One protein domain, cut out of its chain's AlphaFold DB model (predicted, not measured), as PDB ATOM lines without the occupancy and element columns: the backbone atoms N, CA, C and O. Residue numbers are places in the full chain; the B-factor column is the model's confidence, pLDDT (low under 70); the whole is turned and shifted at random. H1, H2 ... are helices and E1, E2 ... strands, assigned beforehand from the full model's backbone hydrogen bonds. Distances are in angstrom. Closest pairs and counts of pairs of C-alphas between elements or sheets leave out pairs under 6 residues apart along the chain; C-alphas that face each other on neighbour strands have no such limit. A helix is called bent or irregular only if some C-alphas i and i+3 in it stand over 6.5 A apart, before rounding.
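Overview. This is residues 2 to 156 of the 156 residues of an uncharacterized protein of Vibrio campbellii (UniProt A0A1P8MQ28). One very long helix, H1, bent but nearly straight, makes the length of the model: residues 2 to 24 stick out as a free arm, and the rest packs along one face of a twisted sheet of four strands, beside H5. Short H2 and H3 lie by H1b outside the sheet, and H4 grazes the sheet. The printed part has 155 residues, ordered H1 H2 H3 E1 E2 H4 H5 E3 E4; the sheet, E1 E2 E4 E3, is antiparallel and the class is mixed. It is loose, with a radius of gyration of the C-alphas of 19.2 A and spans of 76 by 34 by 28 A.

Arrangement. H1, residues 2 to 49, was assigned as one helix by its hydrogen bonds but is bent: C-alphas 19 and 22 are 6.9 A apart, and arms H1a, 2 to 19, and H1b, 22 to 49, stand at a shallow tilt of 25 degrees. H1b and H2, residues 59 to 64, only just touch, with 3 pairs of C-alphas within 8 A, the closest Ala 43 and Leu 62 at 6.9 A. H3, residues 72 to 75, is close to H2 but not clearly touching; the closest C-alphas, Cys 63 and Cys 73, are 5.7 A apart. E1, residues 92 to 96, and E2, 101 to 108, form a hairpin, with N 93 and O 104 at 2.9 A. H1b is on the sheet over E1 and E2, at a height of 9.8 A, along the strands. H4, residues 109 to 113, only grazes the sheet with residues 109 to 112. H5, residues 116 to 127, lies on the same face as H1b, over E4, residues 149 to 155, and E3, 141 to 146, at a height of 9.1 A. H5 touches H1b, the closest C-alphas being Gln 34 and Leu 124 at 6.8 A. E2, H4 H5 and E3 form a split strand-helix-strand unit, two strands running the same way with E4 between them; its crossover is right-handed. N 103 of E2 and O 154 of E4 are 2.8 A apart; in the hairpin E3 and E4, N 144 and O 151 are 2.8 A apart. Every O i to N i+4 pair is within hydrogen-bond range in H1a, H1b, H2 and H4, and 6 of 8 are in H5; H3 is too short for such a pair.

Along the chain. H1a begins at C-alpha 2 (204.231, 85.074, -103.185) and is 26.2 A long; H1b is 40.6 A. H2 is 8.4 A, H3 7.5 A, E1 13.4 A, E2 22.9 A, H4 6.1 A, H5 17.8 A, E3 16.3 A and E4 19.4 A, ending at C-alpha 155 (157.879, 119.848, -82.552). H3 and H5 are irregular: C-alphas 72 and 75 are 7.5 A apart, and 123 and 126 are 7.0 A.

Size, cuts and confidence. The two C-alphas farthest apart, of Asp 2 and Phe 52, are 76.5 A apart. Without residues 2 to 24, which stand free, the body spans 41 by 30 by 26 A. The printed part has no cut; the links H3 to E1 and H5 to E3 are long. Mean pLDDT of the printed part is 80.8; 33 residues are under 70, among them 2 to 9, 11 to 21 and 74 to 80.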
ATOM      1  N   ASP A   2     204.436  84.267-104.402       61.34
ATOM      2  CA  ASP A   2     204.231  85.074-103.185       61.34
ATOM      3  C   ASP A   2     203.694  86.491-103.453       61.34
ATOM      4  O   ASP A   2     202.812  86.968-102.744       61.34
ATOM      5  N   ASN A   3     204.114  87.127-104.552       58.56
ATOM      6  CA  ASN A   3     203.605  88.452-104.934       58.56
ATOM      7  C   ASN A   3     202.125  88.432-105.355       58.56
ATOM      8  O   ASN A   3     201.441  89.440-105.220       58.56
ATOM      9  N   LEU A   4     201.606  87.300-105.843       64.75
ATOM     10  CA  LEU A   4     200.219  87.200-106.313       64.75
ATOM     11  C   LEU A   4     199.243  86.997-105.140       64.75
ATOM     12  O   LEU A   4     198.154  87.565-105.138       64.75
ATOM     13  N   VAL A   5     199.677  86.275-104.097       66.44
ATOM     14  CA  VAL A   5     198.938  86.134-102.828       66.44
ATOM     15  C   VAL A   5     198.955  87.445-102.032       66.44
ATOM     16  O   VAL A   5     197.914  87.864-101.525       66.44
ATOM     17  N   ALA A   6     200.096  88.142-101.983       62.28
ATOM     18  CA  ALA A   6     200.209  89.440-101.311       62.28
ATOM     19  C   ALA A   6     199.340  90.527-101.974       62.28
ATOM     20  O   ALA A   6     198.635  91.261-101.282       62.28
ATOM     21  N   VAL A   7     199.316  90.598-103.311       68.19
ATOM     22  CA  VAL A   7     198.457  91.544-104.051       68.19
ATOM     23  C   VAL A   7     196.969  91.217-103.868       68.19
ATOM     24  O   VAL A   7     196.152  92.132-103.726       68.19
ATOM     25  N   GLY A   8     196.607  89.932-103.790       67.62
ATOM     26  CA  GLY A   8     195.243  89.499-103.470       67.62
ATOM     27  C   GLY A   8     194.780  89.960-102.084       67.62
ATOM     28  O   GLY A   8     193.709  90.545-101.954       67.62
ATOM     29  N   PHE A   9     195.614  89.788-101.055       67.00
ATOM     30  CA  PHE A   9     195.281  90.226 -99.694       67.00
ATOM     31  C   PHE A   9     195.170  91.750 -99.566       67.00
ATOM     32  O   PHE A   9     194.225  92.248 -98.953       67.00
ATOM     33  N   VAL A  10     196.097  92.501-100.169       71.62
ATOM     34  CA  VAL A  10     196.101  93.972-100.103       71.62
ATOM     35  C   VAL A  10     194.916  94.573-100.864       71.62
ATOM     36  O   VAL A  10     194.284  95.508-100.375       71.62
ATOM     37  N   SER A  11     194.559  94.019-102.027       66.62
ATOM     38  CA  SER A  11     193.391  94.487-102.787       66.62
ATOM     39  C   SER A  11     192.068  94.170-102.084       66.62
ATOM     40  O   SER A  11     191.173  95.017-102.066       66.62
ATOM     41  N   MET A  12     191.958  93.011-101.426       62.56
ATOM     42  CA  MET A  12     190.768  92.633-100.655       62.56
ATOM     43  C   MET A  12     190.585  93.510 -99.403       62.56
ATOM     44  O   MET A  12     189.475  93.969 -99.127       62.56
ATOM     45  N   LEU A  13     191.677  93.828 -98.698       65.31
ATOM     46  CA  LEU A  13     191.685  94.817 -97.610       65.31
ATOM     47  C   LEU A  13     191.290  96.215 -98.110       65.31
ATOM     48  O   LEU A  13     190.490  96.891 -97.466       65.31
ATOM     49  N   GLY A  14     191.784  96.622 -99.283       64.31
ATOM     50  CA  GLY A  14     191.399  97.883 -99.920       64.31
ATOM     51  C   GLY A  14     189.897  97.970-100.217       64.31
ATOM     52  O   GLY A  14     189.267  98.975 -99.894       64.31
ATOM     53  N   MET A  15     189.293  96.910-100.762       62.16
ATOM     54  CA  MET A  15     187.852  96.877-101.054       62.16
ATOM     55  C   MET A  15     186.990  96.896 -99.785       62.16
ATOM     56  O   MET A  15     185.958  97.570 -99.764       62.16
ATOM     57  N   LEU A  16     187.417  96.217 -98.714       61.44
ATOM     58  CA  LEU A  16     186.715  96.242 -97.425       61.44
ATOM     59  C   LEU A  16     186.693  97.645 -96.806       61.44
ATOM     60  O   LEU A  16     185.659  98.071 -96.288       61.44
ATOM     61  N   LEU A  17     187.796  98.391 -96.911       59.81
ATOM     62  CA  LEU A  17     187.847  99.780 -96.452       59.81
ATOM     63  C   LEU A  17     186.878 100.658 -97.252       59.81
ATOM     64  O   LEU A  17     186.092 101.381 -96.646       59.81
ATOM     65  N   VAL A  18     186.847 100.529 -98.583       62.09
ATOM     66  CA  VAL A  18     185.948 101.316 -99.449       62.09
ATOM     67  C   VAL A  18     184.469 100.996 -99.195       62.09
ATOM     68  O   VAL A  18     183.648 101.911 -99.152       62.09
ATOM     69  N   ALA A  19     184.124  99.730 -98.944       62.34
ATOM     70  CA  ALA A  19     182.750  99.319 -98.640       62.34
ATOM     71  C   ALA A  19     182.227  99.861 -97.294       62.34
ATOM     72  O   ALA A  19     181.018  99.987 -97.107       62.34
ATOM     73  N   SER A  20     183.119 100.204 -96.359       61.28
ATOM     74  CA  SER A  20     182.753 100.740 -95.040       61.28
ATOM     75  C   SER A  20     182.523 102.260 -95.017       61.28
ATOM     76  O   SER A  20     181.858 102.767 -94.110       61.28
ATOM     77  N   ILE A  21     183.002 102.986 -96.037       63.25
ATOM     78  CA  ILE A  21     182.895 104.454 -96.135       63.25
ATOM     79  C   ILE A  21     181.437 104.944 -96.036       63.25
ATOM     80  O   ILE A  21     181.185 105.822 -95.207       63.25
ATOM     81  N   PRO A  22     180.452 104.376 -96.769       73.62
ATOM     82  CA  PRO A  22     179.076 104.886 -96.758       73.62
ATOM     83  C   PRO A  22     178.396 104.794 -95.384       73.62
ATOM     84  O   PRO A  22     177.576 105.641 -95.023       73.62
ATOM     85  N   ALA A  23     178.733 103.769 -94.596       75.00
ATOM     86  CA  ALA A  23     178.178 103.583 -93.258       75.00
ATOM     87  C   ALA A  23     178.750 104.599 -92.259       75.00
ATOM     88  O   ALA A  23     178.021 105.102 -91.402       75.00
ATOM     89  N   ILE A  24     180.042 104.920 -92.383       78.19
ATOM     90  CA  ILE A  24     180.712 105.916 -91.540       78.19
ATOM     91  C   ILE A  24     180.171 107.311 -91.852       78.19
ATOM     92  O   ILE A  24     179.769 108.024 -90.932       78.19
ATOM     93  N   THR A  25     180.091 107.684 -93.133       82.06
ATOM     94  CA  THR A  25     179.574 108.998 -93.541       82.06
ATOM     95  C   THR A  25     178.140 109.200 -93.072       82.06
ATOM     96  O   THR A  25     177.826 110.257 -92.539       82.06
ATOM     97  N   TYR A  26     177.291 108.173 -93.178       85.94
ATOM     98  CA  TYR A  26     175.916 108.237 -92.684       85.94
ATOM     99  C   TYR A  26     175.845 108.527 -91.178       85.94
ATOM    100  O   TYR A  26     175.107 109.414 -90.756       85.94
ATOM    101  N   ARG A  27     176.632 107.815 -90.358       85.12
ATOM    102  CA  ARG A  27     176.653 108.030 -88.901       85.12
ATOM    103  C   ARG A  27     177.153 109.424 -88.535       85.12
ATOM    104  O   ARG A  27     176.591 110.047 -87.642       85.12
ATOM    105  N   LEU A  28     178.171 109.924 -89.234       87.12
ATOM    106  CA  LEU A  28     178.668 111.287 -89.034       87.12
ATOM    107  C   LEU A  28     177.618 112.332 -89.428       87.12
ATOM    108  O   LEU A  28     177.396 113.271 -88.670       87.12
ATOM    109  N   SER A  29     176.917 112.140 -90.551       89.44
ATOM    110  CA  SER A  29     175.796 113.000 -90.950       89.44
ATOM    111  C   SER A  29     174.664 112.982 -89.923       89.44
ATOM    112  O   SER A  29     174.086 114.025 -89.637       89.44
ATOM    113  N   LEU A  30     174.366 111.822 -89.335       90.38
ATOM    114  CA  LEU A  30     173.334 111.683 -88.309       90.38
ATOM    115  C   LEU A  30     173.714 112.392 -87.000       90.38
ATOM    116  O   LEU A  30     172.881 113.081 -86.419       90.38
ATOM    117  N   LEU A  31     174.969 112.265 -86.559       90.06
ATOM    118  CA  LEU A  31     175.490 113.000 -85.401       90.06
ATOM    119  C   LEU A  31     175.469 114.508 -85.654       90.06
ATOM    120  O   LEU A  31     175.000 115.271 -84.817       90.06
ATOM    121  N   GLN A  32     175.924 114.936 -86.831       91.00
ATOM    122  CA  GLN A  32     175.885 116.342 -87.210       91.00
ATOM    123  C   GLN A  32     174.445 116.870 -87.235       91.00
ATOM    124  O   GLN A  32     174.201 117.969 -86.758       91.00
ATOM    125  N   LEU A  33     173.485 116.081 -87.726       91.62
ATOM    126  CA  LEU A  33     172.073 116.459 -87.743       91.62
ATOM    127  C   LEU A  33     171.520 116.648 -86.323       91.62
ATOM    128  O   LEU A  33     170.794 117.608 -86.084       91.62
ATOM    129  N   GLN A  34     171.877 115.772 -85.378       92.44
ATOM    130  CA  GLN A  34     171.499 115.941 -83.969       92.44
ATOM    131  C   GLN A  34     172.050 117.250 -83.399       92.44
ATOM    132  O   GLN A  34     171.279 118.038 -82.855       92.44
ATOM    133  N   TYR A  35     173.345 117.520 -83.598       92.38
ATOM    134  CA  TYR A  35     173.967 118.766 -83.140       92.38
ATOM    135  C   TYR A  35     173.301 120.005 -83.742       92.38
ATOM    136  O   TYR A  35     173.052 120.975 -83.030       92.38
ATOM    137  N   ASP A  36     172.980 119.974 -85.039       92.12
ATOM    138  CA  ASP A  36     172.269 121.064 -85.708       92.12
ATOM    139  C   ASP A  36     170.906 121.319 -85.049       92.12
ATOM    140  O   ASP A  36     170.550 122.464 -84.781       92.12
ATOM    141  N   ILE A  37     170.138 120.262 -84.774       92.31
ATOM    142  CA  ILE A  37     168.791 120.371 -84.197       92.31
ATOM    143  C   ILE A  37     168.838 120.860 -82.750       92.31
ATOM    144  O   ILE A  37     168.029 121.710 -82.380       92.31
ATOM    145  N   GLU A  38     169.779 120.368 -81.944       92.62
ATOM    146  CA  GLU A  38     169.999 120.858 -80.579       92.62
ATOM    147  C   GLU A  38     170.343 122.350 -80.575       92.62
ATOM    148  O   GLU A  38     169.731 123.131 -79.844       92.62
ATOM    149  N   GLU A  39     171.251 122.770 -81.457       92.62
ATOM    150  CA  GLU A  39     171.636 124.171 -81.602       92.62
ATOM    151  C   GLU A  39     170.435 125.051 -81.987       92.62
ATOM    152  O   GLU A  39     170.220 126.110 -81.391       92.62
ATOM    153  N   ILE A  40     169.615 124.594 -82.942       91.06
ATOM    154  CA  ILE A  40     168.394 125.284 -83.384       91.06
ATOM    155  C   ILE A  40     167.363 125.369 -82.261       91.06
ATOM    156  O   ILE A  40     166.753 126.428 -82.065       91.06
ATOM    157  N   ARG A  41     167.166 124.281 -81.516       90.38
ATOM    158  CA  ARG A  41     166.250 124.230 -80.377       90.38
ATOM    159  C   ARG A  41     166.667 125.226 -79.307       90.38
ATOM    160  O   ARG A  41     165.861 126.069 -78.916       90.38
ATOM    161  N   ASP A  42     167.922 125.176 -78.883       91.19
ATOM    162  CA  ASP A  42     168.435 126.053 -77.838       91.19
ATOM    163  C   ASP A  42     168.411 127.519 -78.277       91.19
ATOM    164  O   ASP A  42     167.998 128.390 -77.511       91.19
ATOM    165  N   ALA A  43     168.788 127.811 -79.526       90.62
ATOM    166  CA  ALA A  43     168.683 129.146 -80.110       90.62
ATOM    167  C   ALA A  43     167.242 129.674 -80.075       90.62
ATOM    168  O   ALA A  43     167.008 130.807 -79.649       90.62
ATOM    169  N   SER A  44     166.277 128.841 -80.465       88.81
ATOM    170  CA  SER A  44     164.856 129.199 -80.499       88.81
ATOM    171  C   SER A  44     164.288 129.431 -79.098       88.81
ATOM    172  O   SER A  44     163.571 130.410 -78.877       88.81
ATOM    173  N   VAL A  45     164.654 128.589 -78.126       88.38
ATOM    174  CA  VAL A  45     164.265 128.759 -76.717       88.38
ATOM    175  C   VAL A  45     164.863 130.042 -76.142       88.38
ATOM    176  O   VAL A  45     164.125 130.846 -75.569       88.38
ATOM    177  N   ARG A  46     166.167 130.289 -76.334       88.56
ATOM    178  CA  ARG A  46     166.830 131.522 -75.867       88.56
ATOM    179  C   ARG A  46     166.228 132.776 -76.501       88.56
ATOM    180  O   ARG A  46     166.075 133.791 -75.826       88.56
ATOM    181  N   TRP A  47     165.865 132.722 -77.781       87.06
ATOM    182  CA  TRP A  47     165.207 133.840 -78.457       87.06
ATOM    183  C   TRP A  47     163.800 134.102 -77.896       87.06
ATOM    184  O   TRP A  47     163.427 135.265 -77.693       87.06
ATOM    185  N   LYS A  48     163.038 133.035 -77.598       84.50
ATOM    186  CA  LYS A  48     161.681 133.111 -77.030       84.50
ATOM    187  C   LYS A  48     161.668 133.612 -75.583       84.50
ATOM    188  O   LYS A  48     160.743 134.326 -75.223       84.50
ATOM    189  N   GLN A  49     162.681 133.303 -74.769       81.19
ATOM    190  CA  GLN A  49     162.747 133.734 -73.359       81.19
ATOM    191  C   GLN A  49     162.563 135.249 -73.160       81.19
ATOM    192  O   GLN A  49     162.032 135.670 -72.138       81.19
ATOM    193  N   ASN A  50     162.933 136.059 -74.152       68.56
ATOM    194  CA  ASN A  50     162.833 137.517 -74.082       68.56
ATOM    195  C   ASN A  50     161.553 138.086 -74.721       68.56
ATOM    196  O   ASN A  50     161.434 139.305 -74.855       68.56
ATOM    197  N   ARG A  51     160.618 137.242 -75.188       78.75
ATOM    198  CA  ARG A  51     159.503 137.670 -76.048       78.75
ATOM    199  C   ARG A  51     158.192 136.969 -75.682       78.75
ATOM    200  O   ARG A  51     158.110 135.749 -75.618       78.75
ATOM    201  N   PHE A  52     157.135 137.763 -75.506       66.50
ATOM    202  CA  PHE A  52     155.798 137.284 -75.118       66.50
ATOM    203  C   PHE A  52     155.086 136.476 -76.220       66.50
ATOM    204  O   PHE A  52     154.133 135.759 -75.943       66.50
ATOM    205  N   SER A  53     155.544 136.561 -77.475       69.31
ATOM    206  CA  SER A  53     154.993 135.775 -78.582       69.31
ATOM    207  C   SER A  53     156.101 135.195 -79.461       69.31
ATOM    208  O   SER A  53     157.142 135.824 -79.644       69.31
ATOM    209  N   GLY A  54     155.853 134.017 -80.044       67.19
ATOM    210  CA  GLY A  54     156.732 133.393 -81.046       67.19
ATOM    211  C   GLY A  54     156.712 134.087 -82.417       67.19
ATOM    212  O   GLY A  54     157.401 133.656 -83.340       67.19
ATOM    213  N   SER A  55     155.919 135.152 -82.566       71.19
ATOM    214  CA  SER A  55     155.753 135.920 -83.800       71.19
ATOM    215  C   SER A  55     157.084 136.567 -84.192       71.19
ATOM    216  O   SER A  55     157.508 137.546 -83.586       71.19
ATOM    217  N   GLY A  56     157.767 135.993 -85.184       77.00
ATOM    218  CA  GLY A  56     159.090 136.444 -85.633       77.00
ATOM    219  C   GLY A  56     160.212 135.425 -85.446       77.00
ATOM    220  O   GLY A  56     161.316 135.678 -85.916       77.00
ATOM    221  N   LEU A  57     159.947 134.265 -84.832       85.12
ATOM    222  CA  LEU A  57     160.926 133.182 -84.781       85.12
ATOM    223  C   LEU A  57     161.147 132.619 -86.190       85.12
ATOM    224  O   LEU A  57     160.299 131.909 -86.733       85.12
ATOM    225  N   ARG A  58     162.286 132.967 -86.784       87.25
ATOM    226  CA  ARG A  58     162.715 132.558 -88.122       87.25
ATOM    227  C   ARG A  58     164.243 132.481 -88.158       87.25
ATOM    228  O   ARG A  58     164.918 133.111 -87.342       87.25
ATOM    229  N   PHE A  59     164.793 131.707 -89.090       87.81
ATOM    230  CA  PHE A  59     166.243 131.510 -89.176       87.81
ATOM    231  C   PHE A  59     167.018 132.794 -89.470       87.81
ATOM    232  O   PHE A  59     168.082 132.992 -88.892       87.81
ATOM    233  N   ASP A  60     166.476 133.692 -90.294       86.56
ATOM    234  CA  ASP A  60     167.054 135.016 -90.535       86.56
ATOM    235  C   ASP A  60     167.203 135.807 -89.230       86.56
ATOM    236  O   ASP A  60     168.276 136.338 -88.947       86.56
ATOM    237  N   THR A  61     166.178 135.826 -88.382       86.88
ATOM    238  CA  THR A  61     166.250 136.471 -87.064       86.88
ATOM    239  C   THR A  61     167.302 135.817 -86.167       86.88
ATOM    240  O   THR A  61     168.153 136.515 -85.615       86.88
ATOM    241  N   LEU A  62     167.299 134.484 -86.059       88.62
ATOM    242  CA  LEU A  62     168.264 133.758 -85.224       88.62
ATOM    243  C   LEU A  62     169.714 133.952 -85.698       88.62
ATOM    244  O   LEU A  62     170.625 134.044 -84.875       88.62
ATOM    245  N   CYS A  63     169.931 134.044 -87.007       88.25
ATOM    246  CA  CYS A  63     171.241 134.290 -87.592       88.25
ATOM    247  C   CYS A  63     171.699 135.743 -87.413       88.25
ATOM    248  O   CYS A  63     172.848 135.968 -87.034       88.25
ATOM    249  N   ASN A  64     170.827 136.727 -87.657       86.62
ATOM    250  CA  ASN A  64     171.156 138.151 -87.507       86.62
ATOM    251  C   ASN A  64     171.470 138.516 -86.052       86.62
ATOM    252  O   ASN A  64     172.411 139.260 -85.784       86.62
ATOM    253  N   GLU A  65     170.720 137.953 -85.107       87.69
ATOM    254  CA  GLU A  65     170.925 138.168 -83.671       87.69
ATOM    255  C   GLU A  65     172.008 137.238 -83.079       87.69
ATOM    256  O   GLU A  65     172.222 137.229 -81.870       87.69
ATOM    257  N   SER A  66     172.731 136.479 -83.915       87.06
ATOM    258  CA  SER A  66     173.841 135.594 -83.511       87.06
ATOM    259  C   SER A  66     173.465 134.503 -82.494       87.06
ATOM    260  O   SER A  66     174.304 134.063 -81.709       87.06
ATOM    261  N   TYR A  67     172.215 134.026 -82.516       88.69
ATOM    262  CA  TYR A  67     171.794 132.866 -81.721       88.69
ATOM    263  C   TYR A  67     172.276 131.536 -82.305       88.69
ATOM    264  O   TYR A  67     172.406 130.572 -81.551       88.69
ATOM    265  N   LEU A  68     172.520 131.497 -83.618       88.94
ATOM    266  CA  LEU A  68     173.033 130.345 -84.357       88.94
ATOM    267  C   LEU A  68     174.486 130.558 -84.787       88.94
ATOM    268  O   LEU A  68     174.941 131.677 -85.037       88.94
ATOM    269  N   SER A  69     175.211 129.455 -84.916       86.75
ATOM    270  CA  SER A  69     176.576 129.410 -85.409       86.75
ATOM    271  C   SER A  69     176.654 129.858 -86.865       86.75
ATOM    272  O   SER A  69     175.769 129.632 -87.696       86.75
ATOM    273  N   LYS A  70     177.808 130.436 -87.214       82.88
ATOM    274  CA  LYS A  70     178.109 130.847 -88.591       82.88
ATOM    275  C   LYS A  70     178.011 129.692 -89.588       82.88
ATOM    276  O   LYS A  70     177.731 129.939 -90.753       82.88
ATOM    277  N   ARG A  71     178.230 128.447 -89.141       85.81
ATOM    278  CA  ARG A  71     178.102 127.252 -89.982       85.81
ATOM    279  C   ARG A  71     176.667 127.097 -90.487       85.81
ATOM    280  O   ARG A  71     176.480 126.981 -91.695       85.81
ATOM    281  N   LEU A  72     175.671 127.168 -89.600       84.12
ATOM    282  CA  LEU A  72     174.257 127.071 -89.980       84.12
ATOM    283  C   LEU A  72     173.791 128.291 -90.787       84.12
ATOM    284  O   LEU A  72     173.053 128.139 -91.756       84.12
ATOM    285  N   CYS A  73     174.292 129.481 -90.453       83.50
ATOM    286  CA  CYS A  73     173.927 130.745 -91.107       83.50
ATOM    287  C   CYS A  73     174.697 131.059 -92.403       83.50
ATOM    288  O   CYS A  73     174.479 132.107 -93.014       83.50
ATOM    289  N   SER A  74     175.610 130.181 -92.828       68.69
ATOM    290  CA  SER A  74     176.558 130.427 -93.929       68.69
ATOM    291  C   SER A  74     175.897 130.672 -95.291       68.69
ATOM    292  O   SER A  74     176.465 131.374 -96.124       68.69
ATOM    293  N   ASN A  75     174.668 130.187 -95.491       63.47
ATOM    294  CA  ASN A  75     173.892 130.376 -96.722       63.47
ATOM    295  C   ASN A  75     173.099 131.699 -96.769       63.47
ATOM    296  O   ASN A  75     172.262 131.893 -97.652       63.47
ATOM    297  N   GLY A  76     173.394 132.623 -95.849       53.66
ATOM    298  CA  GLY A  76     172.894 133.994 -95.841       53.66
ATOM    299  C   GLY A  76     171.952 134.283 -94.673       53.66
ATOM    300  O   GLY A  76     170.980 133.572 -94.434       53.66
ATOM    301  N   TYR A  77     172.209 135.398 -93.990       52.69
ATOM    302  CA  TYR A  77     171.478 135.892 -92.816       52.69
ATOM    303  C   TYR A  77     170.029 136.346 -93.091       52.69
ATOM    304  O   TYR A  77     169.325 136.780 -92.184       52.69
ATOM    305  N   SER A  78     169.571 136.268 -94.340       53.75
ATOM    306  CA  SER A  78     168.240 136.697 -94.788       53.75
ATOM    307  C   SER A  78     167.352 135.533 -95.236       53.75
ATOM    308  O   SER A  78     166.277 135.749 -95.799       53.75
ATOM    309  N   ALA A  79     167.806 134.291 -95.059       60.66
ATOM    310  CA  ALA A  79     167.066 133.137 -95.528       60.66
ATOM    311  C   ALA A  79     165.954 132.768 -94.536       60.66
ATOM    312  O   ALA A  79     166.190 132.536 -93.352       60.66
ATOM    313  N   ARG A  80     164.714 132.691 -95.036       67.31
ATOM    314  CA  ARG A  80     163.570 132.141 -94.286       67.31
ATOM    315  C   ARG A  80     163.833 130.699 -93.831       67.31
ATOM    316  O   ARG A  80     163.384 130.324 -92.754       67.31
ATOM    317  N   ASP A  81     164.594 129.971 -94.644       77.12
ATOM    318  CA  ASP A  81     164.946 128.563 -94.505       77.12
ATOM    319  C   ASP A  81     166.469 128.410 -94.647       77.12
ATOM    320  O   ASP A  81     167.076 129.084 -95.484       77.12
ATOM    321  N   LEU A  82     167.096 127.494 -93.906       79.62
ATOM    322  CA  LEU A  82     168.516 127.174 -94.093       79.62
ATOM    323  C   LEU A  82     168.660 126.182 -95.254       79.62
ATOM    324  O   LEU A  82     168.598 124.964 -95.069       79.62
ATOM    325  N   ARG A  83     168.781 126.715 -96.472       77.56
ATOM    326  CA  ARG A  83     168.789 125.915 -97.707       77.56
ATOM    327  C   ARG A  83     170.059 125.079 -97.840       77.56
ATOM    328  O   ARG A  83     171.142 125.632 -97.710       77.56
ATOM    329  N   LYS A  84     169.932 123.791 -98.179       72.31
ATOM    330  CA  LYS A  84     171.034 122.818 -98.337       72.31
ATOM    331  C   LYS A  84     172.017 122.802 -97.160       72.31
ATOM    332  O   LYS A  84     173.199 122.519 -97.342       72.31
ATOM    333  N   SER A  85     171.547 123.159 -95.969       78.62
ATOM    334  CA  SER A  85     172.401 123.306 -94.793       78.62
ATOM    335  C   SER A  85     172.469 122.037 -93.954       78.62
ATOM    336  O   SER A  85     173.344 121.946 -93.096       78.62
ATOM    337  N   ASN A  86     171.568 121.069 -94.166       82.50
ATOM    338  CA  ASN A  86     171.588 119.843 -93.381       82.50
ATOM    339  C   ASN A  86     172.585 118.804 -93.938       82.50
ATOM    340  O   ASN A  86     172.877 118.805 -95.140       82.50
ATOM    341  N   PRO A  87     173.087 117.876 -93.102       85.00
ATOM    342  CA  PRO A  87     174.098 116.887 -93.500       85.00
ATOM    343  C   PRO A  87     173.648 115.861 -94.546       85.00
ATOM    344  O   PRO A  87     174.469 115.079 -95.029       85.00
ATOM    345  N   PHE A  88     172.357 115.841 -94.877       85.44
ATOM    346  CA  PHE A  88     171.760 115.006 -95.916       85.44
ATOM    347  C   PHE A  88     171.442 115.802 -97.195       85.44
ATOM    348  O   PHE A  88     170.771 115.292 -98.089       85.44
ATOM    349  N   GLY A  89     171.938 117.042 -97.302       77.81
ATOM    350  CA  GLY A  89     171.853 117.874 -98.502       77.81
ATOM    351  C   GLY A  89     170.532 118.627 -98.681       77.81
ATOM    352  O   GLY A  89     170.341 119.269 -99.718       77.81
ATOM    353  N   GLY A  90     169.632 118.573 -97.698       83.69
ATOM    354  CA  GLY A  90     168.354 119.276 -97.731       83.69
ATOM    355  C   GLY A  90     168.310 120.547 -96.885       83.69
ATOM    356  O   GLY A  90     169.318 121.044 -96.374       83.69
ATOM    357  N   ASP A  91     167.103 121.085 -96.762       87.75
ATOM    358  CA  ASP A  91     166.813 122.360 -96.118       87.75
ATOM    359  C   ASP A  91     166.356 122.160 -94.658       87.75
ATOM    360  O   ASP A  91     165.767 121.129 -94.319       87.75
ATOM    361  N   TYR A  92     166.591 123.159 -93.803       89.62
ATOM    362  CA  TYR A  92     165.874 123.307 -92.532       89.62
ATOM    363  C   TYR A  92     164.826 124.411 -92.650       89.62
ATOM    364  O   TYR A  92     165.131 125.502 -93.137       89.62
ATOM    365  N   LYS A  93     163.614 124.165 -92.143       89.44
ATOM    366  CA  LYS A  93     162.538 125.169 -92.084       89.44
ATOM    367  C   LYS A  93     161.995 125.279 -90.673       89.44
ATOM    368  O   LYS A  93     161.653 124.267 -90.075       89.44
ATOM    369  N   LEU A  94     161.900 126.500 -90.162       88.69
ATOM    370  CA  LEU A  94     161.417 126.775 -88.813       88.69
ATOM    371  C   LEU A  94     160.110 127.557 -88.894       88.69
ATOM    372  O   LEU A  94     160.045 128.607 -89.540       88.69
ATOM    373  N   VAL A  95     159.077 127.041 -88.238       86.38
ATOM    374  CA  VAL A  95     157.762 127.675 -88.166       86.38
ATOM    375  C   VAL A  95     157.385 127.852 -86.696       86.38
ATOM    376  O   VAL A  95     157.372 126.873 -85.948       86.38
ATOM    377  N   PRO A  96     157.061 129.077 -86.249       81.62
ATOM    378  CA  PRO A  96     156.537 129.270 -84.907       81.62
ATOM    379  C   PRO A  96     155.174 128.585 -84.770       81.62
ATOM    380  O   PRO A  96     154.296 128.751 -85.617       81.62
ATOM    381  N   ALA A  97     154.990 127.851 -83.678       74.62
ATOM    382  CA  ALA A  97     153.689 127.411 -83.193       74.62
ATOM    383  C   ALA A  97     153.353 128.200 -81.914       74.62
ATOM    384  O   ALA A  97     154.178 128.963 -81.417       74.62
ATOM    385  N   HIS A  98     152.133 128.064 -81.393       71.06
ATOM    386  CA  HIS A  98     151.655 128.863 -80.256       71.06
ATOM    387  C   HIS A  98     152.629 128.821 -79.055       71.06
ATOM    388  O   HIS A  98     153.304 129.805 -78.747       71.06
ATOM    389  N   ASP A  99     152.790 127.642 -78.447       73.19
ATOM    390  CA  ASP A  99     153.665 127.444 -77.281       73.19
ATOM    391  C   ASP A  99     154.984 126.727 -77.598       73.19
ATOM    392  O   ASP A  99     155.853 126.621 -76.735       73.19
ATOM    393  N   SER A 100     155.182 126.319 -78.848       80.06
ATOM    394  CA  SER A 100     156.338 125.548 -79.328       80.06
ATOM    395  C   SER A 100     156.786 126.053 -80.699       80.06
ATOM    396  O   SER A 100     156.303 127.076 -81.184       80.06
ATOM    397  N   PHE A 101     157.710 125.357 -81.344       86.62
ATOM    398  CA  PHE A 101     158.051 125.609 -82.738       86.62
ATOM    399  C   PHE A 101     158.171 124.289 -83.493       86.62
ATOM    400  O   PHE A 101     158.530 123.256 -82.927       86.62
ATOM    401  N   GLU A 102     157.808 124.324 -84.770       90.62
ATOM    402  CA  GLU A 102     157.926 123.190 -85.676       90.62
ATOM    403  C   GLU A 102     159.180 123.367 -86.529       90.62
ATOM    404  O   GLU A 102     159.344 124.372 -87.228       90.62
ATOM    405  N   LEU A 103     160.064 122.378 -86.469       91.62
ATOM    406  CA  LEU A 103     161.219 122.258 -87.341       91.62
ATOM    407  C   LEU A 103     160.920 121.198 -88.401       91.62
ATOM    408  O   LEU A 103     160.559 120.065 -88.089       91.62
ATOM    409  N   THR A 104     161.094 121.562 -89.665       91.44
ATOM    410  CA  THR A 104     161.109 120.615 -90.779       91.44
ATOM    411  C   THR A 104     162.542 120.405 -91.244       91.44
ATOM    412  O   THR A 104     163.254 121.373 -91.522       91.44
ATOM    413  N   VAL A 105     162.946 119.143 -91.354       90.69
ATOM    414  CA  VAL A 105     164.203 118.708 -91.967       90.69
ATOM    415  C   VAL A 105     163.866 118.031 -93.289       90.69
ATOM    416  O   VAL A 105     163.199 116.994 -93.305       90.69
ATOM    417  N   ASP A 106     164.318 118.604 -94.399       89.00
ATOM    418  CA  ASP A 106     164.134 117.999 -95.716       89.00
ATOM    419  C   ASP A 106     165.256 116.989 -95.960       89.00
ATOM    420  O   ASP A 106     166.434 117.317 -95.851       89.00
ATOM    421  N   VAL A 107     164.915 115.765 -96.328       86.44
ATOM    422  CA  VAL A 107     165.887 114.717 -96.650       86.44
ATOM    423  C   VAL A 107     165.614 114.225 -98.067       86.44
ATOM    424  O   VAL A 107     164.461 114.101 -98.475       86.44
ATOM    425  N   ASP A 108     166.666 113.964 -98.837       81.50
ATOM    426  CA  ASP A 108     166.544 113.440-100.198       81.50
ATOM    427  C   ASP A 108     165.860 112.055-100.213       81.50
ATOM    428  O   ASP A 108     166.084 111.215 -99.329       81.50
ATOM    429  N   ASN A 109     165.035 111.786-101.230       70.56
ATOM    430  CA  ASN A 109     164.347 110.501-101.392       70.56
ATOM    431  C   ASN A 109     165.302 109.299-101.485       70.56
ATOM    432  O   ASN A 109     164.916 108.188-101.123       70.56
ATOM    433  N   SER A 110     166.554 109.496-101.899       72.94
ATOM    434  CA  SER A 110     167.585 108.446-101.891       72.94
ATOM    435  C   SER A 110     167.891 107.905-100.484       72.94
ATOM    436  O   SER A 110     168.167 106.714-100.320       72.94
ATOM    437  N   ILE A 111     167.770 108.732 -99.442       72.12
ATOM    438  CA  ILE A 111     167.872 108.297 -98.039       72.12
ATOM    439  C   ILE A 111     166.600 107.541 -97.622       72.12
ATOM    440  O   ILE A 111     166.669 106.537 -96.907       72.12
ATOM    441  N   ALA A 112     165.436 107.982 -98.110       63.41
ATOM    442  CA  ALA A 112     164.146 107.339 -97.855       63.41
ATOM    443  C   ALA A 112     164.043 105.936 -98.458       63.41
ATOM    444  O   ALA A 112     163.561 105.020 -97.790       63.41
ATOM    445  N   ALA A 113     164.568 105.750 -99.670       62.12
ATOM    446  CA  ALA A 113     164.592 104.472-100.376       62.12
ATOM    447  C   ALA A 113     165.353 103.372 -99.609       62.12
ATOM    448  O   ALA A 113     165.049 102.194 -99.760       62.12
ATOM    449  N   ASN A 114     166.291 103.753 -98.737       69.25
ATOM    450  CA  ASN A 114     167.111 102.827 -97.954       69.25
ATOM    451  C   ASN A 114     166.553 102.534 -96.547       69.25
ATOM    452  O   ASN A 114     167.264 101.986 -95.703       69.25
ATOM    453  N   GLY A 115     165.319 102.955 -96.241       71.19
ATOM    454  CA  GLY A 115     164.700 102.769 -94.921       71.19
ATOM    455  C   GLY A 115     165.344 103.585 -93.789       71.19
ATOM    456  O   GLY A 115     164.913 103.497 -92.641       71.19
ATOM    457  N   LYS A 116     166.342 104.419 -94.103       83.88
ATOM    458  CA  LYS A 116     167.116 105.217 -93.138       83.88
ATOM    459  C   LYS A 116     166.336 106.377 -92.534       83.88
ATOM    460  O   LYS A 116     166.701 106.878 -91.482       83.88
ATOM    461  N   VAL A 117     165.223 106.771 -93.147       86.25
ATOM    462  CA  VAL A 117     164.351 107.810 -92.584       86.25
ATOM    463  C   VAL A 117     163.803 107.405 -91.217       86.25
ATOM    464  O   VAL A 117     163.741 108.251 -90.339       86.25
ATOM    465  N   ASN A 118     163.437 106.137 -91.002       87.44
ATOM    466  CA  ASN A 118     162.944 105.710 -89.687       87.44
ATOM    467  C   ASN A 118     164.044 105.794 -88.621       87.44
ATOM    468  O   ASN A 118     163.783 106.278 -87.532       87.44
ATOM    469  N   ASP A 119     165.273 105.415 -88.975       87.81
ATOM    470  CA  ASP A 119     166.448 105.531 -88.105       87.81
ATOM    471  C   ASP A 119     166.739 106.998 -87.738       87.81
ATOM    472  O   ASP A 119     166.975 107.316 -86.575       87.81
ATOM    473  N   ILE A 120     166.618 107.921 -88.701       89.62
ATOM    474  CA  ILE A 120     166.702 109.364 -88.433       89.62
ATOM    475  C   ILE A 120     165.588 109.801 -87.471       89.62
ATOM    476  O   ILE A 120     165.868 110.487 -86.497       89.62
ATOM    477  N   ILE A 121     164.333 109.404 -87.702       90.38
ATOM    478  CA  ILE A 121     163.212 109.785 -86.826       90.38
ATOM    479  C   ILE A 121     163.420 109.241 -85.408       90.38
ATOM    480  O   ILE A 121     163.272 109.998 -84.455       90.38
ATOM    481  N   ASP A 122     163.790 107.970 -85.255       90.81
ATOM    482  CA  ASP A 122     164.038 107.358 -83.944       90.81
ATOM    483  C   ASP A 122     165.190 108.050 -83.212       90.81
ATOM    484  O   ASP A 122     165.105 108.307 -82.015       90.81
ATOM    485  N   THR A 123     166.230 108.433 -83.948       91.00
ATOM    486  CA  THR A 123     167.370 109.176 -83.408       91.00
ATOM    487  C   THR A 123     166.993 110.580 -82.934       91.00
ATOM    488  O   THR A 123     167.554 111.080 -81.962       91.00
ATOM    489  N   LEU A 124     166.050 111.235 -83.612       91.44
ATOM    490  CA  LEU A 124     165.620 112.596 -83.294       91.44
ATOM    491  C   LEU A 124     164.450 112.649 -82.307       91.44
ATOM    492  O   LEU A 124     164.203 113.698 -81.714       91.44
ATOM    493  N   ALA A 125     163.746 111.538 -82.095       92.19
ATOM    494  CA  ALA A 125     162.603 111.455 -81.190       92.19
ATOM    495  C   ALA A 125     162.899 111.971 -79.761       92.19
ATOM    496  O   ALA A 125     162.067 112.720 -79.236       92.19
ATOM    497  N   PRO A 126     164.078 111.716 -79.154       91.31
ATOM    498  CA  PRO A 126     164.411 112.251 -77.832       91.31
ATOM    499  C   PRO A 126     164.593 113.776 -77.791       91.31
ATOM    500  O   PRO A 126     164.497 114.372 -76.719       91.31
ATOM    501  N   LEU A 127     164.853 114.414 -78.940       90.31
ATOM    502  CA  LEU A 127     165.063 115.864 -79.053       90.31
ATOM    503  C   LEU A 127     163.752 116.650 -79.183       90.31
ATOM    504  O   LEU A 127     163.751 117.871 -79.026       90.31
ATOM    505  N   THR A 128     162.643 115.958 -79.448       91.44
ATOM    506  CA  THR A 128     161.304 116.551 -79.517       91.44
ATOM    507  C   THR A 128     160.844 117.097 -78.166       91.44
ATOM    508  O   THR A 128     161.380 116.760 -77.105       91.44
ATOM    509  N   ILE A 129     159.782 117.900 -78.187       89.00
ATOM    510  CA  ILE A 129     159.137 118.406 -76.974       89.00
ATOM    511  C   ILE A 129     158.636 117.276 -76.055       89.00
ATOM    512  O   ILE A 129     158.689 117.415 -74.835       89.00
ATOM    513  N   GLU A 130     158.206 116.141 -76.622       88.94
ATOM    514  CA  GLU A 130     157.723 114.972 -75.868       88.94
ATOM    515  C   GLU A 130     158.860 114.045 -75.407       88.94
ATOM    516  O   GLU A 130     158.634 113.191 -74.551       88.94
ATOM    517  N   ARG A 131     160.082 114.222 -75.933       89.56
ATOM    518  CA  ARG A 131     161.284 113.438 -75.591       89.56
ATOM    519  C   ARG A 131     161.067 111.926 -75.679       89.56
ATOM    520  O   ARG A 131     161.469 111.165 -74.798       89.56
ATOM    521  N   CYS A 132     160.395 111.493 -76.737       89.50
ATOM    522  CA  CYS A 132     160.036 110.096 -76.925       89.50
ATOM    523  C   CYS A 132     161.273 109.203 -77.089       89.50
ATOM    524  O   CYS A 132     162.295 109.623 -77.626       89.50
ATOM    525  N   GLN A 133     161.156 107.934 -76.689       86.75
ATOM    526  CA  GLN A 133     162.221 106.941 -76.887       86.75
ATOM    527  C   GLN A 133     162.343 106.470 -78.344       86.75
ATOM    528  O   GLN A 133     163.401 105.993 -78.740       86.75
ATOM    529  N   SER A 134     161.268 106.572 -79.128       88.44
ATOM    530  CA  SER A 134     161.241 106.206 -80.545       88.44
ATOM    531  C   SER A 134     160.266 107.082 -81.319       88.44
ATOM    532  O   SER A 134     159.307 107.612 -80.757       88.44
ATOM    533  N   GLY A 135     160.484 107.199 -82.624       83.50
ATOM    534  CA  GLY A 135     159.663 107.979 -83.538       83.50
ATOM    535  C   GLY A 135     158.272 107.399 -83.756       83.50
ATOM    536  O   GLY A 135     157.306 108.140 -83.889       83.50
ATOM    537  N   LEU A 136     158.147 106.069 -83.744       81.94
ATOM    538  CA  LEU A 136     156.871 105.380 -83.982       81.94
ATOM    539  C   LEU A 136     155.814 105.657 -82.905       81.94
ATOM    540  O   LEU A 136     154.622 105.562 -83.184       81.94
ATOM    541  N   SER A 137     156.244 105.971 -81.684       83.00
ATOM    542  CA  SER A 137     155.349 106.257 -80.557       83.00
ATOM    543  C   SER A 137     155.188 107.754 -80.280       83.00
ATOM    544  O   SER A 137     154.517 108.126 -79.321       83.00
ATOM    545  N   CYS A 138     155.781 108.614 -81.115       87.31
ATOM    546  CA  CYS A 138     155.912 110.037 -80.837       87.31
ATOM    547  C   CYS A 138     155.013 110.883 -81.736       87.31
ATOM    548  O   CYS A 138     155.177 110.901 -82.953       87.31
ATOM    549  N   SER A 139     154.076 111.626 -81.145       89.81
ATOM    550  CA  SER A 139     153.164 112.482 -81.917       89.81
ATOM    551  C   SER A 139     153.850 113.764 -82.400       89.81
ATOM    552  O   SER A 139     153.450 114.377 -83.391       89.81
ATOM    553  N   SER A 140     154.915 114.149 -81.699       90.00
ATOM    554  CA  SER A 140     155.714 115.336 -81.965       90.00
ATOM    555  C   SER A 140     156.791 115.157 -83.035       90.00
ATOM    556  O   SER A 140     157.482 116.129 -83.316       90.00
ATOM    557  N   ILE A 141     156.934 113.987 -83.669       92.00
ATOM    558  CA  ILE A 141     157.794 113.814 -84.849       92.00
ATOM    559  C   ILE A 141     157.165 112.862 -85.865       92.00
ATOM    560  O   ILE A 141     156.592 111.836 -85.521       92.00
ATOM    561  N   GLY A 142     157.288 113.184 -87.149       90.38
ATOM    562  CA  GLY A 142     156.778 112.337 -88.218       90.38
ATOM    563  C   GLY A 142     157.399 112.657 -89.567       90.38
ATOM    564  O   GLY A 142     158.125 113.637 -89.728       90.38
ATOM    565  N   LYS A 143     157.093 111.818 -90.557       88.81
ATOM    566  CA  LYS A 143     157.516 112.017 -91.947       88.81
ATOM    567  C   LYS A 143     156.336 112.295 -92.860       88.81
ATOM    568  O   LYS A 143     155.288 111.663 -92.748       88.81
ATOM    569  N   GLN A 144     156.559 113.173 -93.825       87.00
ATOM    570  CA  GLN A 144     155.662 113.432 -94.937       87.00
ATOM    571  C   GLN A 144     156.437 113.241 -96.242       87.00
ATOM    572  O   GLN A 144     157.448 113.901 -96.474       87.00
ATOM    573  N   MET A 145     155.962 112.325 -97.088       80.31
ATOM    574  CA  MET A 145     156.538 112.102 -98.415       80.31
ATOM    575  C   MET A 145     156.090 113.221 -99.356       80.31
ATOM    576  O   MET A 145     154.893 113.504 -99.462       80.31
ATOM    577  N   VAL A 146     157.043 113.836-100.048       79.62
ATOM    578  CA  VAL A 146     156.832 114.809-101.125       79.62
ATOM    579  C   VAL A 146     157.599 114.316-102.354       79.62
ATOM    580  O   VAL A 146     158.546 113.547-102.232       79.62
ATOM    581  N   SER A 147     157.132 114.667-103.553       73.88
ATOM    582  CA  SER A 147     157.489 114.000-104.818       73.88
ATOM    583  C   SER A 147     158.981 113.661-104.999       73.88
ATOM    584  O   SER A 147     159.297 112.605-105.540       73.88
ATOM    585  N   ASP A 148     159.893 114.520-104.541       74.75
ATOM    586  CA  ASP A 148     161.348 114.375-104.642       74.75
ATOM    587  C   ASP A 148     162.077 114.316-103.281       74.75
ATOM    588  O   ASP A 148     163.291 114.097-103.247       74.75
ATOM    589  N   ARG A 149     161.369 114.487-102.154       82.00
ATOM    590  CA  ARG A 149     161.965 114.612-100.811       82.00
ATOM    591  C   ARG A 149     161.068 114.068 -99.704       82.00
ATOM    592  O   ARG A 149     159.848 114.010 -99.823       82.00
ATOM    593  N   VAL A 150     161.668 113.799 -98.552       86.12
ATOM    594  CA  VAL A 150     160.950 113.504 -97.313       86.12
ATOM    595  C   VAL A 150     161.096 114.660 -96.340       86.12
ATOM    596  O   VAL A 150     162.206 115.025 -95.963       86.12
ATOM    597  N   HIS A 151     159.969 115.207 -95.898       89.44
ATOM    598  CA  HIS A 151     159.934 116.171 -94.805       89.44
ATOM    599  C   HIS A 151     159.823 115.422 -93.486       89.44
ATOM    600  O   HIS A 151     158.810 114.767 -93.233       89.44
ATOM    601  N   ILE A 152     160.835 115.537 -92.636       89.62
ATOM    602  CA  ILE A 152     160.751 115.119 -91.239       89.62
ATOM    603  C   ILE A 152     160.316 116.342 -90.445       89.62
ATOM    604  O   ILE A 152     161.074 117.301 -90.312       89.62
ATOM    605  N   LYS A 153     159.079 116.328 -89.961       91.25
ATOM    606  CA  LYS A 153     158.510 117.407 -89.151       91.25
ATOM    607  C   LYS A 153     158.606 117.024 -87.693       91.25
ATOM    608  O   LYS A 153     158.193 115.924 -87.335       91.25
ATOM    609  N   MET A 154     159.123 117.926 -86.871       92.19
ATOM    610  CA  MET A 154     159.228 117.729 -85.433       92.19
ATOM    611  C   MET A 154     158.826 118.983 -84.666       92.19
ATOM    612  O   MET A 154     159.095 120.101 -85.100       92.19
ATOM    613  N   ARG A 155     158.205 118.792 -83.506       90.38
ATOM    614  CA  ARG A 155     157.879 119.848 -82.552       90.38
ATOM    615  C   ARG A 155     158.928 119.850 -81.447       90.38
ATOM    616  O   ARG A 155     159.170 118.810 -80.831       90.38
ATOM    617  N   LEU A 156     159.539 121.007 -81.222       87.12
ATOM    618  CA  LEU A 156     160.656 121.220 -80.298       87.12
ATOM    619  C   LEU A 156     160.252 122.076 -79.091       87.12
ATOM    620  O   LEU A 156     159.304 122.891 -79.227       87.12
TER     621      LEU A 156